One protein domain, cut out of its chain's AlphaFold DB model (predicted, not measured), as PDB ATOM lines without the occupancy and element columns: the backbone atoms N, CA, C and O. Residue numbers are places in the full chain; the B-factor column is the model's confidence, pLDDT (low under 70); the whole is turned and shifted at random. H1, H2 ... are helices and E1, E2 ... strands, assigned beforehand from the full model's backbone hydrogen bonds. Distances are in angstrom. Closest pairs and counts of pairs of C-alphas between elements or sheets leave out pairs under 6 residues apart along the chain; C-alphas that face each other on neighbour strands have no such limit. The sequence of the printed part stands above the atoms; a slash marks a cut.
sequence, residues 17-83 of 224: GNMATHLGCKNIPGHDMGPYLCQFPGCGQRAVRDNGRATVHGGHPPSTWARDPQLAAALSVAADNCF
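AT A GLANCE: This is residues 17 to 83 of the 224 residues of an uncharacterized protein of Aureobasidium pullulans (UniProt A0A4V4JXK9). There is little regular structure here: the short helix H1 crosses the longer helix H2 at one end, and the tiny hairpin of E1 and E2 opens into a large loop, residues 39 to 64, towards the other. The 67 printed residues run H1, E1, E2, H2, a mixed class with 26 residues in named elements and an antiparallel sheet, E1 - E2. The whole is compact, radius of gyration of the C-alphas 11.9 A, yet elongated, spanning 38 by 22 by 21 A.

IN THESE COORDINATES: Find C-alpha 17 at (-35.209, -8.463, -27.974); H1 runs from there to residue 23, 9.9 A. E1 is residues 36 to 38, 6.6 A, and E2 residues 65 to 67, 6.5 A. H2, residues 69 to 81, runs 18.6 A to C-alpha 81 at (-41.071, 3.403, -26.473).

HOW THE PARTS SIT: H1 touches residues 75 to 79 of H2, about perpendicular at 82 degrees; their closest C-alphas, Ala 20 and Ala 79, are 5.5 A apart. In the hairpin, N 37 and O 66 are within hydrogen-bond range at 2.9 A. In H1 and H2 every O i to N i+4 pair is within range.

THE WHOLE: The printed part has no cut. Links H1 to E1 and E1 to E2 are long. Residues 26 to 33, 49 to 60 and 62 to 63 have pLDDT under 70.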
ATOM      1  N   GLY A  17     -34.884  -7.301 -27.149       82.06
ATOM      2  CA  GLY A  17     -35.209  -8.463 -27.974       82.06
ATOM      3  C   GLY A  17     -36.432  -9.209 -27.446       82.06
ATOM      4  O   GLY A  17     -37.352  -9.466 -28.209       82.06
ATOM      5  N   ASN A  18     -36.492  -9.461 -26.135       82.88
ATOM      6  CA  ASN A  18     -37.634 -10.142 -25.526       82.88
ATOM      7  C   ASN A  18     -38.911  -9.289 -25.596       82.88
ATOM      8  O   ASN A  18     -39.980  -9.834 -25.857       82.88
ATOM      9  N   MET A  19     -38.798  -7.966 -25.426       84.81
ATOM     10  CA  MET A  19     -39.926  -7.043 -25.608       84.81
ATOM     11  C   MET A  19     -40.432  -7.040 -27.056       84.81
ATOM     12  O   MET A  19     -41.624  -7.193 -27.293       84.81
ATOM     13  N   ALA A  20     -39.539  -6.935 -28.041       80.00
ATOM     14  CA  ALA A  20     -39.913  -6.988 -29.453       80.00
ATOM     15  C   ALA A  20     -40.539  -8.342 -29.831       80.00
ATOM     16  O   ALA A  20     -41.479  -8.386 -30.622       80.00
ATOM     17  N   THR A  21     -40.056  -9.442 -29.240       79.88
ATOM     18  CA  THR A  21     -40.671 -10.762 -29.411       79.88
ATOM     19  C   THR A  21     -42.089 -10.789 -28.850       79.88
ATOM     20  O   THR A  21     -43.008 -11.280 -29.497       79.88
ATOM     21  N   HIS A  22     -42.279 -10.216 -27.666       83.56
ATOM     22  CA  HIS A  22     -43.575 -10.135 -27.013       83.56
ATOM     23  C   HIS A  22     -44.582  -9.261 -27.776       83.56
ATOM     24  O   HIS A  22     -45.711  -9.695 -27.994       83.56
ATOM     25  N   LEU A  23     -44.163  -8.088 -28.262       80.00
ATOM     26  CA  LEU A  23     -44.987  -7.205 -29.097       80.00
ATOM     27  C   LEU A  23     -45.443  -7.866 -30.403       80.00
ATOM     28  O   LEU A  23     -46.450  -7.456 -30.967       80.00
ATOM     29  N   GLY A  24     -44.730  -8.894 -30.871       74.06
ATOM     30  CA  GLY A  24     -45.118  -9.650 -32.057       74.06
ATOM     31  C   GLY A  24     -46.083 -10.818 -31.808       74.06
ATOM     32  O   GLY A  24     -46.498 -11.473 -32.772       74.06
ATOM     33  N   CYS A  25     -46.366 -11.181 -30.551       70.81
ATOM     34  CA  CYS A  25     -47.070 -12.423 -30.224       70.81
ATOM     35  C   CYS A  25     -48.540 -12.403 -30.673       70.81
ATOM     36  O   CYS A  25     -49.355 -11.643 -30.167       70.81
ATOM     37  N   LYS A  26     -48.897 -13.360 -31.541       57.31
ATOM     38  CA  LYS A  26     -50.225 -13.532 -32.167       57.31
ATOM     39  C   LYS A  26     -51.411 -13.682 -31.201       57.31
ATOM     40  O   LYS A  26     -52.544 -13.416 -31.583       57.31
ATOM     41  N   ASN A  27     -51.174 -14.142 -29.975       64.06
ATOM     42  CA  ASN A  27     -52.251 -14.472 -29.035       64.06
ATOM     43  C   ASN A  27     -52.653 -13.304 -28.129       64.06
ATOM     44  O   ASN A  27     -53.454 -13.502 -27.219       64.06
ATOM     45  N   ILE A  28     -52.090 -12.114 -28.344       63.44
ATOM     46  CA  ILE A  28     -52.386 -10.949 -27.521       63.44
ATOM     47  C   ILE A  28     -53.106  -9.917 -28.400       63.44
ATOM     48  O   ILE A  28     -52.536  -9.461 -29.393       63.44
ATOM     49  N   PRO A  29     -54.364  -9.556 -28.088       61.69
ATOM     50  CA  PRO A  29     -55.067  -8.490 -28.796       61.69
ATOM     51  C   PRO A  29     -54.222  -7.207 -28.826       61.69
ATOM     52  O   PRO A  29     -53.602  -6.846 -27.827       61.69
ATOM     53  N   GLY A  30     -54.149  -6.544 -29.982       63.03
ATOM     54  CA  GLY A  30     -53.356  -5.317 -30.159       63.03
ATOM     55  C   GLY A  30     -51.842  -5.517 -30.329       63.03
ATOM     56  O   GLY A  30     -51.122  -4.533 -30.456       63.03
ATOM     57  N   HIS A  31     -51.348  -6.760 -30.355       65.75
ATOM     58  CA  HIS A  31     -49.929  -7.063 -30.571       65.75
ATOM     59  C   HIS A  31     -49.723  -7.495 -32.024       65.75
ATOM     60  O   HIS A  31     -50.314  -8.467 -32.504       65.75
ATOM     61  N   ASP A  32     -48.948  -6.695 -32.754       61.84
ATOM     62  CA  ASP A  32     -48.900  -6.732 -34.209       61.84
ATOM     63  C   ASP A  32     -48.012  -7.888 -34.675       61.84
ATOM     64  O   ASP A  32     -46.807  -7.932 -34.422       61.84
ATOM     65  N   MET A  33     -48.650  -8.870 -35.307       68.06
ATOM     66  CA  MET A  33     -48.093 -10.185 -35.613       68.06
ATOM     67  C   MET A  33     -46.689 -10.074 -36.212       68.06
ATOM     68  O   MET A  33     -46.516  -9.422 -37.238       68.06
ATOM     69  N   GLY A  34     -45.705 -10.726 -35.582       74.94
ATOM     70  CA  GLY A  34     -44.275 -10.500 -35.817       74.94
ATOM     71  C   GLY A  34     -43.797 -10.403 -37.282       74.94
ATOM     72  O   GLY A  34     -44.465 -10.816 -38.231       74.94
ATOM     73  N   PRO A  35     -42.570  -9.901 -37.498       81.88
ATOM     74  CA  PRO A  35     -42.117  -9.397 -38.793       81.88
ATOM     75  C   PRO A  35     -41.848 -10.490 -39.829       81.88
ATOM     76  O   PRO A  35     -41.343 -10.196 -40.904       81.88
ATOM     77  N   TYR A  36     -42.112 -11.758 -39.522       81.81
ATOM     78  CA  TYR A  36     -41.876 -12.859 -40.441       81.81
ATOM     79  C   TYR A  36     -43.180 -13.280 -41.100       81.81
ATOM     80  O   TYR A  36     -44.050 -13.806 -40.418       81.81
ATOM     81  N   LEU A  37     -43.292 -13.103 -42.416       83.75
ATOM     82  CA  LEU A  37     -44.399 -13.642 -43.202       83.75
ATOM     83  C   LEU A  37     -44.062 -15.034 -43.726       83.75
ATOM     84  O   LEU A  37     -42.967 -15.276 -44.249       83.75
ATOM     85  N   CYS A  38     -45.035 -15.930 -43.642       82.88
ATOM     86  CA  CYS A  38     -45.009 -17.197 -44.347       82.88
ATOM     87  C   CYS A  38     -45.061 -16.947 -45.863       82.88
ATOM     88  O   CYS A  38     -45.991 -16.310 -46.355       82.88
ATOM     89  N   GLN A  39     -44.072 -17.450 -46.610       85.88
ATOM     90  CA  GLN A  39     -44.027 -17.321 -48.075       85.88
ATOM     91  C   GLN A  39     -44.886 -18.363 -48.806       85.88
ATOM     92  O   GLN A  39     -44.928 -18.360 -50.034       85.88
ATOM     93  N   PHE A  40     -45.557 -19.270 -48.085       83.44
ATOM     94  CA  PHE A  40     -46.431 -20.243 -48.728       83.44
ATOM     95  C   PHE A  40     -47.616 -19.518 -49.392       83.44
ATOM     96  O   PHE A  40     -48.314 -18.760 -48.705       83.44
ATOM     97  N   PRO A  41     -47.858 -19.719 -50.704       84.56
ATOM     98  CA  PRO A  41     -48.933 -19.037 -51.416       84.56
ATOM     99  C   PRO A  41     -50.283 -19.216 -50.712       84.56
ATOM    100  O   PRO A  41     -50.709 -20.335 -50.440       84.56
ATOM    101  N   GLY A  42     -50.945 -18.102 -50.391       83.31
ATOM    102  CA  GLY A  42     -52.253 -18.096 -49.729       83.31
ATOM    103  C   GLY A  42     -52.238 -18.282 -48.206       83.31
ATOM    104  O   GLY A  42     -53.301 -18.238 -47.600       83.31
ATOM    105  N   CYS A  43     -51.076 -18.451 -47.563       84.44
ATOM    106  CA  CYS A  43     -51.028 -18.645 -46.112       84.44
ATOM    107  C   CYS A  43     -51.224 -17.335 -45.328       84.44
ATOM    108  O   CYS A  43     -52.032 -17.270 -44.401       84.44
ATOM    109  N   GLY A  44     -50.467 -16.285 -45.676       81.75
ATOM    110  CA  GLY A  44     -50.566 -14.959 -45.045       81.75
ATOM    111  C   GLY A  44     -50.224 -14.913 -43.548       81.75
ATOM    112  O   GLY A  44     -50.339 -13.859 -42.927       81.75
ATOM    113  N   GLN A  45     -49.807 -16.033 -42.947       79.75
ATOM    114  CA  GLN A  45     -49.497 -16.104 -41.524       79.75
ATOM    115  C   GLN A  45     -48.216 -15.342 -41.198       79.75
ATOM    116  O   GLN A  45     -47.249 -15.343 -41.963       79.75
ATOM    117  N   ARG A  46     -48.215 -14.721 -40.019       79.69
ATOM    118  CA  ARG A  46     -47.093 -13.965 -39.470       79.69
ATOM    119  C   ARG A  46     -46.584 -14.618 -38.187       79.69
ATOM    120  O   ARG A  46     -47.357 -15.244 -37.463       79.69
ATOM    121  N   ALA A  47     -45.290 -14.490 -37.913       74.25
ATOM    122  CA  ALA A  47     -44.663 -15.031 -36.713       74.25
ATOM    123  C   ALA A  47     -43.591 -14.095 -36.154       74.25
ATOM    124  O   ALA A  47     -42.937 -13.336 -36.874       74.25
ATOM    125  N   VAL A  48     -43.355 -14.216 -34.853       70.25
ATOM    126  CA  VAL A  48     -42.162 -13.688 -34.188       70.25
ATOM    127  C   VAL A  48     -41.171 -14.821 -34.092       70.25
ATOM    128  O   VAL A  48     -41.537 -15.939 -33.732       70.25
ATOM    129  N   ARG A  49     -39.919 -14.582 -34.479       63.16
ATOM    130  CA  ARG A  49     -38.905 -15.629 -34.374       63.16
ATOM    131  C   ARG A  49     -38.678 -15.965 -32.905       63.16
ATOM    132  O   ARG A  49     -38.130 -15.148 -32.175       63.16
ATOM    133  N   ASP A  50     -38.975 -17.201 -32.541       51.28
ATOM    134  CA  ASP A  50     -38.414 -17.843 -31.360       51.28
ATOM    135  C   ASP A  50     -37.052 -18.433 -31.755       51.28
ATOM    136  O   ASP A  50     -36.984 -19.422 -32.480       51.28
ATOM    137  N   ASN A  51     -35.946 -17.770 -31.396       47.88
ATOM    138  CA  ASN A  51     -34.581 -18.333 -31.420       47.88
ATOM    139  C   ASN A  51     -34.199 -19.195 -32.650       47.88
ATOM    140  O   ASN A  51     -33.609 -20.265 -32.527       47.88
ATOM    141  N   GLY A  52     -34.535 -18.738 -33.861       45.16
ATOM    142  CA  GLY A  52     -34.179 -19.432 -35.109       45.16
ATOM    143  C   GLY A  52     -35.073 -20.621 -35.483       45.16
ATOM    144  O   GLY A  52     -34.886 -21.192 -36.556       45.16
ATOM    145  N   ARG A  53     -36.085 -20.949 -34.676       50.06
ATOM    146  CA  ARG A  53     -37.109 -21.946 -34.989       50.06
ATOM    147  C   ARG A  53     -38.442 -21.223 -35.140       50.06
ATOM    148  O   ARG A  53     -39.126 -20.934 -34.167       50.06
ATOM    149  N   ALA A  54     -38.790 -20.865 -36.374       55.25
ATOM    150  CA  ALA A  54     -40.113 -20.318 -36.639       55.25
ATOM    151  C   ALA A  54     -41.164 -21.327 -36.165       55.25
ATOM    152  O   ALA A  54     -41.056 -22.517 -36.476       55.25
ATOM    153  N   THR A  55     -42.146 -20.859 -35.397       56.09
ATOM    154  CA  THR A  55     -43.271 -21.675 -34.956       56.09
ATOM    155  C   THR A  55     -43.901 -22.300 -36.193       56.09
ATOM    156  O   THR A  55     -44.438 -21.600 -37.057       56.09
ATOM    157  N   VAL A  56     -43.771 -23.621 -36.324       58.25
ATOM    158  CA  VAL A  56     -44.497 -24.374 -37.342       58.25
ATOM    159  C   VAL A  56     -45.977 -24.126 -37.088       58.25
ATOM    160  O   VAL A  56     -46.500 -24.469 -36.031       58.25
ATOM    161  N   HIS A  57     -46.634 -23.467 -38.032       64.06
ATOM    162  CA  HIS A  57     -48.083 -23.373 -38.048       64.06
ATOM    163  C   HIS A  57     -48.587 -24.464 -38.992       64.06
ATOM    164  O   HIS A  57     -47.975 -24.737 -40.025       64.06
ATOM    165  N   GLY A  58     -49.636 -25.168 -38.573       57.97
ATOM    166  CA  GLY A  58     -50.163 -26.300 -39.328       57.97
ATOM    167  C   GLY A  58     -50.736 -25.861 -40.676       57.97
ATOM    168  O   GLY A  58     -51.272 -24.761 -40.790       57.97
ATOM    169  N   GLY A  59     -50.654 -26.738 -41.678       67.75
ATOM    170  CA  GLY A  59     -51.420 -26.602 -42.922       67.75
ATOM    171  C   GLY A  59     -50.621 -26.605 -44.225       67.75
ATOM    172  O   GLY A  59     -51.236 -26.664 -45.283       67.75
ATOM    173  N   HIS A  60     -49.284 -26.578 -44.192       64.62
ATOM    174  CA  HIS A  60     -48.470 -26.638 -45.414       64.62
ATOM    175  C   HIS A  60     -47.049 -27.187 -45.157       64.62
ATOM    176  O   HIS A  60     -46.646 -27.314 -43.996       64.62
ATOM    177  N   PRO A  61     -46.274 -27.525 -46.214       70.00
ATOM    178  CA  PRO A  61     -44.875 -27.944 -46.097       70.00
ATOM    179  C   PRO A  61     -44.020 -26.885 -45.381       70.00
ATOM    180  O   PRO A  61     -44.481 -25.752 -45.218       70.00
ATOM    181  N   PRO A  62     -42.768 -27.200 -44.995       66.56
ATOM    182  CA  PRO A  62     -41.849 -26.220 -44.431       66.56
ATOM    183  C   PRO A  62     -41.778 -24.982 -45.329       66.56
ATOM    184  O   PRO A  62     -41.219 -25.015 -46.423       66.56
ATOM    185  N   SER A  63     -42.400 -23.898 -44.882       66.69
ATOM    186  CA  SER A  63     -42.410 -22.640 -45.606       66.69
ATOM    187  C   SER A  63     -41.151 -21.863 -45.266       66.69
ATOM    188  O   SER A  63     -40.742 -21.780 -44.103       66.69
ATOM    189  N   THR A  64     -40.566 -21.228 -46.270       77.50
ATOM    190  CA  THR A  64     -39.600 -20.160 -46.048       77.50
ATOM    191  C   THR A  64     -40.307 -18.962 -45.413       77.50
ATOM    192  O   THR A  64     -41.474 -18.669 -45.683       77.50
ATOM    193  N   TRP A  65     -39.597 -18.278 -44.524       79.94
ATOM    194  CA  TRP A  65     -40.106 -17.112 -43.813       79.94
ATOM    195  C   TRP A  65     -39.405 -15.866 -44.342       79.94
ATOM    196  O   TRP A  65     -38.184 -15.747 -44.217       79.94
ATOM    197  N   ALA A  66     -40.168 -14.938 -44.919       85.06
ATOM    198  CA  ALA A  66     -39.655 -13.638 -45.339       85.06
ATOM    199  C   ALA A  66     -39.671 -12.694 -44.144       85.06
ATOM    200  O   ALA A  66     -40.698 -12.570 -43.482       85.06
ATOM    201  N   ARG A  67     -38.566 -11.996 -43.880       85.00
ATOM    202  CA  ARG A  67     -38.580 -10.894 -42.918       85.00
ATOM    203  C   ARG A  67     -39.075  -9.634 -43.618       85.00
ATOM    204  O   ARG A  67     -38.442  -9.187 -44.566       85.00
ATOM    205  N   ASP A  68     -40.149  -9.057 -43.108       86.06
ATOM    206  CA  ASP A  68     -40.626  -7.722 -43.440       86.06
ATOM    207  C   ASP A  68     -39.745  -6.684 -42.724       86.06
ATOM    208  O   ASP A  68     -39.770  -6.593 -41.489       86.06
ATOM    209  N   PRO A  69     -38.900  -5.936 -43.456       85.31
ATOM    210  CA  PRO A  69     -37.993  -4.978 -42.841       85.31
ATOM    211  C   PRO A  69     -38.733  -3.781 -42.236       85.31
ATOM    212  O   PRO A  69     -38.257  -3.243 -41.237       85.31
ATOM    213  N   GLN A  70     -39.883  -3.383 -42.793       85.75
ATOM    214  CA  GLN A  70     -40.650  -2.237 -42.305       85.75
ATOM    215  C   GLN A  70     -41.323  -2.577 -40.980       85.75
ATOM    216  O   GLN A  70     -41.145  -1.855 -40.000       85.75
ATOM    217  N   LEU A  71     -42.003  -3.723 -40.912       83.25
ATOM    218  CA  LEU A  71     -42.636  -4.153 -39.667       83.25
ATOM    219  C   LEU A  71     -41.598  -4.439 -38.577       83.25
ATOM    220  O   LEU A  71     -41.793  -4.098 -37.414       83.25
ATOM    221  N   ALA A  72     -40.443  -5.001 -38.946       82.25
ATOM    222  CA  ALA A  72     -39.361  -5.207 -37.994       82.25
ATOM    223  C   ALA A  72     -38.799  -3.894 -37.419       82.25
ATOM    224  O   ALA A  72     -38.432  -3.851 -36.244       82.25
ATOM    225  N   ALA A  73     -38.713  -2.841 -38.236       84.06
ATOM    226  CA  ALA A  73     -38.310  -1.519 -37.771       84.06
ATOM    227  C   ALA A  73     -39.376  -0.912 -36.846       84.06
ATOM    228  O   ALA A  73     -39.033  -0.431 -35.767       84.06
ATOM    229  N   ALA A  74     -40.656  -1.017 -37.212       83.75
ATOM    230  CA  ALA A  74     -41.772  -0.541 -36.395       83.75
ATOM    231  C   ALA A  74     -41.802  -1.208 -35.009       83.75
ATOM    232  O   ALA A  74     -41.883  -0.519 -33.995       83.75
ATOM    233  N   LEU A  75     -41.625  -2.533 -34.946       81.12
ATOM    234  CA  LEU A  75     -41.520  -3.285 -33.688       81.12
ATOM    235  C   LEU A  75     -40.327  -2.843 -32.835       81.12
ATOM    236  O   LEU A  75     -40.431  -2.777 -31.612       81.12
ATOM    237  N   SER A  76     -39.191  -2.526 -33.462       81.75
ATOM    238  CA  SER A  76     -38.025  -2.013 -32.740       81.75
ATOM    239  C   SER A  76     -38.306  -0.647 -32.111       81.75
ATOM    240  O   SER A  76     -37.934  -0.441 -30.960       81.75
ATOM    241  N   VAL A  77     -38.968   0.257 -32.840       84.69
ATOM    242  CA  VAL A  77     -39.369   1.582 -32.335       84.69
ATOM    243  C   VAL A  77     -40.398   1.446 -31.213       84.69
ATOM    244  O   VAL A  77     -40.265   2.083 -30.173       84.69
ATOM    245  N   ALA A  78     -41.389   0.569 -31.377       82.88
ATOM    246  CA  ALA A  78     -42.368   0.282 -30.333       82.88
ATOM    247  C   ALA A  78     -41.694  -0.255 -29.058       82.88
ATOM    248  O   ALA A  78     -41.995   0.209 -27.962       82.88
ATOM    249  N   ALA A  79     -40.719  -1.162 -29.193       81.81
ATOM    250  CA  ALA A  79     -39.951  -1.668 -28.059       81.81
ATOM    251  C   ALA A  79     -39.100  -0.580 -27.375       81.81
ATOM    252  O   ALA A  79     -38.937  -0.630 -26.158       81.81
ATOM    253  N   ASP A  80     -38.571   0.399 -28.120       83.38
ATOM    254  CA  ASP A  80     -37.870   1.554 -27.537       83.38
ATOM    255  C   ASP A  80     -38.818   2.451 -26.734       83.38
ATOM    256  O   ASP A  80     -38.464   2.893 -25.645       83.38
ATOM    257  N   ASN A  81     -40.049   2.649 -27.207       82.69
ATOM    258  CA  ASN A  81     -41.071   3.403 -26.473       82.69
ATOM    259  C   ASN A  81     -41.535   2.693 -25.187       82.69
ATOM    260  O   ASN A  81     -42.077   3.328 -24.288       82.69
ATOM    261  N   CYS A  82     -41.300   1.383 -25.078       78.94
ATOM    262  CA  CYS A  82     -41.545   0.586 -23.874       78.94
ATOM    263  C   CYS A  82     -40.386   0.630 -22.860       78.94
ATOM    264  O   CYS A  82     -40.420  -0.084 -21.850       78.94
ATOM    265  N   PHE A  83     -39.334   1.406 -23.130       78.69
ATOM    266  CA  PHE A  83     -38.178   1.529 -22.253       78.69
ATOM    267  C   PHE A  83     -38.364   2.658 -21.235       78.69
ATOM    268  O   PHE A  83     -38.351   3.836 -21.579       78.69
TER     269      PHE A  83